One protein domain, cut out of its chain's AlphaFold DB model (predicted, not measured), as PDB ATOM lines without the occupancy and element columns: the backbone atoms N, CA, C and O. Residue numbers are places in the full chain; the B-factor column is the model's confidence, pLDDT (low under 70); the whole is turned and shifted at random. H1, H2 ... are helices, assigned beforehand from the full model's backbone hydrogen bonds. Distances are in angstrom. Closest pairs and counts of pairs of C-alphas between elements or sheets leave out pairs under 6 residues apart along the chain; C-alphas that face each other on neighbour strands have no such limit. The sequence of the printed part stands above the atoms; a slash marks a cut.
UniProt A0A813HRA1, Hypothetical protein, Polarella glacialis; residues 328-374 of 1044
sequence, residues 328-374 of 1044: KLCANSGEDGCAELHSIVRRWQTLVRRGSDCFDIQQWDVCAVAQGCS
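AT A GLANCE: This is residues 328 to 374 of the 1044 residues of the protein "Hypothetical protein" of Polarella glacialis (UniProt A0A813HRA1). One helix, H1, makes most of one long side of the domain, and the stretches before and after it both turn away to the same side, like two legs under a bar. The leg before H1 is the looped stretch of residues 328 to 342 with no named element; the leg after it holds two single-turn helices, H2 and then H3, and ends in the loop of residues 368 to 374. The printed part has 47 residues with three named helices, in the order H1, H2, H3, and no named strand; the class is all helix, though the helices hold 21 of the 47 residues, under half. The whole is loose, with a radius of gyration of the C-alphas of 12.0 A, and elongated, spanning 33 by 20 by 12 A.

HOW THE PARTS SIT: Begin with the longest helix, H1, residues 343 to 355, and go to its residues 352 to 353, which alone touch H2, residues 357 to 360. H1 and H2 touch only at the corner by their link, and only just, with 3 pairs of C-alphas within 8 A; the closest are those of Arg 353 and Phe 359, 5.2 A apart. From H2 look on to H3, residues 364 to 367: the two are close but not clearly touching, and their closest C-alphas, those of Cys 358 and Cys 367, are 7.3 A apart. H1 and H3 are apart. In the backbone of H1, 8 of 9 O i to N i+4 pairs are within hydrogen-bond range. H2 and H3 are too short for such a pair, and in each the one O i to N i+3 pair is within range.

IN THESE COORDINATES: Find C-alpha 343 at (16.693, -16.764, 4.554); from there H1 runs 18.9 A to C-alpha 355 at (28.804, -12.080, -9.148). H2 begins at Asp 357 and ends at Asp 360, 5.5 A from first to last C-alpha. H3 begins at Trp 364 and ends with C-alpha 367 at (29.197, 4.025, -10.274), a length of 5.2 A.

THE WHOLE: Look for the two C-alphas farthest apart at Glu 340 and Gln 371, 34.3 A from each other; those of Lys 328 and Ser 374, the first and last printed, are 20.1 A apart. The printed part has no cut, and the links H1 to H2 and H2 to H3 are both tight. In the B-factor column the mean pLDDT of the printed part is 70.7. It is under 70 at residues 331 to 340 and 360 to 374, while the mean of H1 is 88 and that of H3 is 57.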
ATOM      1  N   LYS A 328      13.542  -5.270  -2.252       78.00
ATOM      2  CA  LYS A 328      14.752  -4.440  -2.344       78.00
ATOM      3  C   LYS A 328      16.015  -5.205  -1.919       78.00
ATOM      4  O   LYS A 328      16.026  -5.891  -0.891       78.00
ATOM      5  N   LEU A 329      17.099  -5.045  -2.685       77.62
ATOM      6  CA  LEU A 329      18.404  -5.612  -2.344       77.62
ATOM      7  C   LEU A 329      18.913  -5.017  -1.021       77.62
ATOM      8  O   LEU A 329      19.143  -3.814  -0.909       77.62
ATOM      9  N   CYS A 330      19.086  -5.879  -0.019       80.19
ATOM     10  CA  CYS A 330      19.496  -5.503   1.330       80.19
ATOM     11  C   CYS A 330      21.004  -5.307   1.430       80.19
ATOM     12  O   CYS A 330      21.729  -6.290   1.616       80.19
ATOM     13  N   ALA A 331      21.498  -4.075   1.330       67.94
ATOM     14  CA  ALA A 331      22.931  -3.808   1.246       67.94
ATOM     15  C   ALA A 331      23.673  -4.231   2.520       67.94
ATOM     16  O   ALA A 331      24.751  -4.813   2.427       67.94
ATOM     17  N   ASN A 332      23.064  -4.063   3.699       65.69
ATOM     18  CA  ASN A 332      23.632  -4.528   4.966       65.69
ATOM     19  C   ASN A 332      22.651  -5.389   5.772       65.69
ATOM     20  O   ASN A 332      21.440  -5.184   5.752       65.69
ATOM     21  N   SER A 333      23.183  -6.323   6.567       55.84
ATOM     22  CA  SER A 333      22.395  -7.231   7.421       55.84
ATOM     23  C   SER A 333      21.630  -6.549   8.568       55.84
ATOM     24  O   SER A 333      20.901  -7.227   9.289       55.84
ATOM     25  N   GLY A 334      21.800  -5.234   8.738       59.53
ATOM     26  CA  GLY A 334      21.118  -4.403   9.731       59.53
ATOM     27  C   GLY A 334      20.274  -3.265   9.147       59.53
ATOM     28  O   GLY A 334      19.926  -2.363   9.899       59.53
ATOM     29  N   GLU A 335      19.980  -3.260   7.842       64.56
ATOM     30  CA  GLU A 335      18.997  -2.325   7.271       64.56
ATOM     31  C   GLU A 335      17.564  -2.733   7.668       64.56
ATOM     32  O   GLU A 335      17.225  -3.922   7.701       64.56
ATOM     33  N   ASP A 336      16.714  -1.750   7.981       54.19
ATOM     34  CA  ASP A 336      15.319  -1.993   8.367       54.19
ATOM     35  C   ASP A 336      14.553  -2.718   7.240       54.19
ATOM     36  O   ASP A 336      14.667  -2.374   6.063       54.19
ATOM     37  N   GLY A 337      13.801  -3.765   7.600       63.28
ATOM     38  CA  GLY A 337      13.132  -4.690   6.669       63.28
ATOM     39  C   GLY A 337      13.982  -5.900   6.240       63.28
ATOM     40  O   GLY A 337      13.451  -6.977   5.977       63.28
ATOM     41  N   CYS A 338      15.314  -5.805   6.270       68.50
ATOM     42  CA  CYS A 338      16.195  -6.894   5.822       68.50
ATOM     43  C   CYS A 338      16.277  -8.079   6.792       68.50
ATOM     44  O   CYS A 338      16.581  -9.207   6.386       68.50
ATOM     45  N   ALA A 339      15.957  -7.852   8.068       65.25
ATOM     46  CA  ALA A 339      15.794  -8.905   9.067       65.25
ATOM     47  C   ALA A 339      14.571  -9.804   8.789       65.25
ATOM     48  O   ALA A 339      14.606 -10.994   9.113       65.25
ATOM     49  N   GLU A 340      13.536  -9.272   8.133       66.81
ATOM     50  CA  GLU A 340      12.262  -9.959   7.880       66.81
ATOM     51  C   GLU A 340      12.271 -10.792   6.590       66.81
ATOM     52  O   GLU A 340      11.492 -11.737   6.467       66.81
ATOM     53  N   LEU A 341      13.195 -10.519   5.656       73.56
ATOM     54  CA  LEU A 341      13.345 -11.323   4.439       73.56
ATOM     55  C   LEU A 341      13.594 -12.804   4.742       73.56
ATOM     56  O   LEU A 341      14.367 -13.168   5.635       73.56
ATOM     57  N   HIS A 342      13.009 -13.676   3.921       84.06
ATOM     58  CA  HIS A 342      13.243 -15.107   4.036       84.06
ATOM     59  C   HIS A 342      14.732 -15.449   3.832       84.06
ATOM     60  O   HIS A 342      15.432 -14.831   3.024       84.06
ATOM     61  N   SER A 343      15.254 -16.440   4.563       87.00
ATOM     62  CA  SER A 343      16.693 -16.764   4.554       87.00
ATOM     63  C   SER A 343      17.213 -17.178   3.171       87.00
ATOM     64  O   SER A 343      18.366 -16.899   2.845       87.00
ATOM     65  N   ILE A 344      16.351 -17.773   2.344       87.81
ATOM     66  CA  ILE A 344      16.649 -18.148   0.957       87.81
ATOM     67  C   ILE A 344      16.724 -16.916   0.047       87.81
ATOM     68  O   ILE A 344      17.673 -16.810  -0.726       87.81
ATOM     69  N   VAL A 345      15.825 -15.934   0.203       88.88
ATOM     70  CA  VAL A 345      15.906 -14.653  -0.528       88.88
ATOM     71  C   VAL A 345      17.205 -13.929  -0.172       88.88
ATOM     72  O   VAL A 345      17.936 -13.514  -1.064       88.88
ATOM     73  N   ARG A 346      17.584 -13.871   1.113       88.50
ATOM     74  CA  ARG A 346      18.887 -13.310   1.522       88.50
ATOM     75  C   ARG A 346      20.080 -14.050   0.909       88.50
ATOM     76  O   ARG A 346      21.074 -13.411   0.565       88.50
ATOM     77  N   ARG A 347      20.003 -15.376   0.750       90.00
ATOM     78  CA  ARG A 347      21.044 -16.169   0.073       90.00
ATOM     79  C   ARG A 347      21.126 -15.827  -1.414       90.00
ATOM     80  O   ARG A 347      22.228 -15.592  -1.897       90.00
ATOM     81  N   TRP A 348      19.989 -15.731  -2.100       93.50
ATOM     82  CA  TRP A 348      19.914 -15.286  -3.493       93.50
ATOM     83  C   TRP A 348      20.494 -13.869  -3.660       93.50
ATOM     84  O   TRP A 348      21.442 -13.685  -4.418       93.50
ATOM     85  N   GLN A 349      20.081 -12.902  -2.831       90.25
ATOM     86  CA  GLN A 349      20.640 -11.539  -2.824       90.25
ATOM     87  C   GLN A 349      22.146 -11.485  -2.485       90.25
ATOM     88  O   GLN A 349      22.814 -10.496  -2.787       90.25
ATOM     89  N   THR A 350      22.691 -12.511  -1.820       88.62
ATOM     90  CA  THR A 350      24.137 -12.643  -1.566       88.62
ATOM     91  C   THR A 350      24.873 -13.160  -2.804       88.62
ATOM     92  O   THR A 350      26.000 -12.742  -3.055       88.62
ATOM     93  N   LEU A 351      24.256 -14.058  -3.577       89.62
ATOM     94  CA  LEU A 351      24.804 -14.556  -4.843       89.62
ATOM     95  C   LEU A 351      24.808 -13.459  -5.912       89.62
ATOM     96  O   LEU A 351      25.839 -13.272  -6.551       89.62
ATOM     97  N   VAL A 352      23.724 -12.677  -6.008       88.56
ATOM     98  CA  VAL A 352      23.633 -11.486  -6.874       88.56
ATOM     99  C   VAL A 352      24.858 -10.584  -6.697       88.56
ATOM    100  O   VAL A 352      25.595 -10.327  -7.643       88.56
ATOM    101  N   ARG A 353      25.134 -10.159  -5.460       84.94
ATOM    102  CA  ARG A 353      26.260  -9.257  -5.172       84.94
ATOM    103  C   ARG A 353      27.624  -9.876  -5.437       84.94
ATOM    104  O   ARG A 353      28.497  -9.221  -5.985       84.94
ATOM    105  N   ARG A 354      27.806 -11.158  -5.114       83.56
ATOM    106  CA  ARG A 354      29.082 -11.855  -5.345       83.56
ATOM    107  C   ARG A 354      29.466 -11.986  -6.812       83.56
ATOM    108  O   ARG A 354      30.654 -12.100  -7.094       83.56
ATOM    109  N   GLY A 355      28.498 -12.010  -7.724       76.88
ATOM    110  CA  GLY A 355      28.804 -12.080  -9.148       76.88
ATOM    111  C   GLY A 355      29.276 -10.747  -9.741       76.88
ATOM    112  O   GLY A 355      29.902 -10.762 -10.797       76.88
ATOM    113  N   SER A 356      28.988  -9.604  -9.104       77.06
ATOM    114  CA  SER A 356      29.381  -8.286  -9.608       77.06
ATOM    115  C   SER A 356      29.420  -7.232  -8.497       77.06
ATOM    116  O   SER A 356      28.378  -6.847  -7.963       77.06
ATOM    117  N   ASP A 357      30.616  -6.689  -8.242       74.19
ATOM    118  CA  ASP A 357      30.871  -5.596  -7.286       74.19
ATOM    119  C   ASP A 357      29.963  -4.368  -7.513       74.19
ATOM    120  O   ASP A 357      29.701  -3.593  -6.595       74.19
ATOM    121  N   CYS A 358      29.433  -4.200  -8.729       72.88
ATOM    122  CA  CYS A 358      28.503  -3.137  -9.103       72.88
ATOM    123  C   CYS A 358      27.210  -3.135  -8.269       72.88
ATOM    124  O   CYS A 358      26.653  -2.068  -8.026       72.88
ATOM    125  N   PHE A 359      26.752  -4.298  -7.788       72.75
ATOM    126  CA  PHE A 359      25.555  -4.398  -6.943       72.75
ATOM    127  C   PHE A 359      25.782  -3.942  -5.490       72.75
ATOM    128  O   PHE A 359      24.807  -3.714  -4.775       72.75
ATOM    129  N   ASP A 360      27.035  -3.783  -5.047       67.31
ATOM    130  CA  ASP A 360      27.368  -3.224  -3.726       67.31
ATOM    131  C   ASP A 360      27.519  -1.688  -3.746       67.31
ATOM    132  O   ASP A 360      27.565  -1.044  -2.692       67.31
ATOM    133  N   ILE A 361      27.552  -1.059  -4.927       66.44
ATOM    134  CA  ILE A 361      27.701   0.393  -5.051       66.44
ATOM    135  C   ILE A 361      26.328   1.078  -4.939       66.44
ATOM    136  O   ILE A 361      25.601   1.258  -5.910       66.44
ATOM    137  N   GLN A 362      25.981   1.535  -3.732       57.69
ATOM    138  CA  GLN A 362      24.741   2.295  -3.490       57.69
ATOM    139  C   GLN A 362      24.743   3.723  -4.081       57.69
ATOM    140  O   GLN A 362      23.686   4.349  -4.171       57.69
ATOM    141  N   GLN A 363      25.912   4.277  -4.420       60.72
ATOM    142  CA  GLN A 363      26.074   5.682  -4.809       60.72
ATOM    143  C   GLN A 363      26.274   5.839  -6.321       60.72
ATOM    144  O   GLN A 363      27.280   5.414  -6.889       60.72
ATOM    145  N   TRP A 364      25.302   6.498  -6.958       54.81
ATOM    146  CA  TRP A 364      25.258   6.796  -8.394       54.81
ATOM    147  C   TRP A 364      26.563   7.398  -8.939       54.81
ATOM    148  O   TRP A 364      27.070   6.960  -9.968       54.81
ATOM    149  N   ASP A 365      27.117   8.388  -8.244       58.78
ATOM    150  CA  ASP A 365      28.311   9.133  -8.642       58.78
ATOM    151  C   ASP A 365      29.597   8.301  -8.537       58.78
ATOM    152  O   ASP A 365      30.537   8.523  -9.298       58.78
ATOM    153  N   VAL A 366      29.617   7.288  -7.667       57.81
ATOM    154  CA  VAL A 366      30.709   6.307  -7.588       57.81
ATOM    155  C   VAL A 366      30.627   5.331  -8.762       57.81
ATOM    156  O   VAL A 366      31.630   5.085  -9.433       57.81
ATOM    157  N   CYS A 367      29.427   4.841  -9.082       55.59
ATOM    158  CA  CYS A 367      29.197   4.025 -10.274       55.59
ATOM    159  C   CYS A 367      29.518   4.752 -11.576       55.59
ATOM    160  O   CYS A 367      30.023   4.127 -12.501       55.59
ATOM    161  N   ALA A 368      29.282   6.067 -11.636       51.72
ATOM    162  CA  ALA A 368      29.590   6.876 -12.809       51.72
ATOM    163  C   ALA A 368      31.086   6.863 -13.191       51.72
ATOM    164  O   ALA A 368      31.442   7.127 -14.339       51.72
ATOM    165  N   VAL A 369      31.958   6.543 -12.230       54.06
ATOM    166  CA  VAL A 369      33.423   6.535 -12.369       54.06
ATOM    167  C   VAL A 369      34.000   5.106 -12.329       54.06
ATOM    168  O   VAL A 369      35.136   4.882 -12.752       54.06
ATOM    169  N   ALA A 370      33.223   4.120 -11.869       53.12
ATOM    170  CA  ALA A 370      33.609   2.714 -11.799       53.12
ATOM    171  C   ALA A 370      33.642   2.057 -13.194       53.12
ATOM    172  O   ALA A 370      32.665   1.474 -13.668       53.12
ATOM    173  N   GLN A 371      34.802   2.129 -13.856       52.88
ATOM    174  CA  GLN A 371      35.064   1.401 -15.102       52.88
ATOM    175  C   GLN A 371      34.823  -0.106 -14.905       52.88
ATOM    176  O   GLN A 371      35.568  -0.756 -14.176       52.88
ATOM    177  N   GLY A 372      33.805  -0.653 -15.577       58.38
ATOM    178  CA  GLY A 372      33.471  -2.083 -15.550       58.38
ATOM    179  C   GLY A 372      32.000  -2.411 -15.270       58.38
ATOM    180  O   GLY A 372      31.589  -3.537 -15.528       58.38
ATOM    181  N   CYS A 373      31.190  -1.456 -14.803       60.41
ATOM    182  CA  CYS A 373      29.767  -1.688 -14.526       60.41
ATOM    183  C   CYS A 373      28.880  -1.435 -15.757       60.41
ATOM    184  O   CYS A 373      28.662  -0.290 -16.143       60.41
ATOM    185  N   SER A 374      28.362  -2.510 -16.364       52.94
ATOM    186  CA  SER A 374      27.608  -2.506 -17.634       52.94
ATOM    187  C   SER A 374      26.119  -2.891 -17.515       52.94
ATOM    188  O   SER A 374      25.461  -3.135 -18.527       52.94
TER     189      SER A 374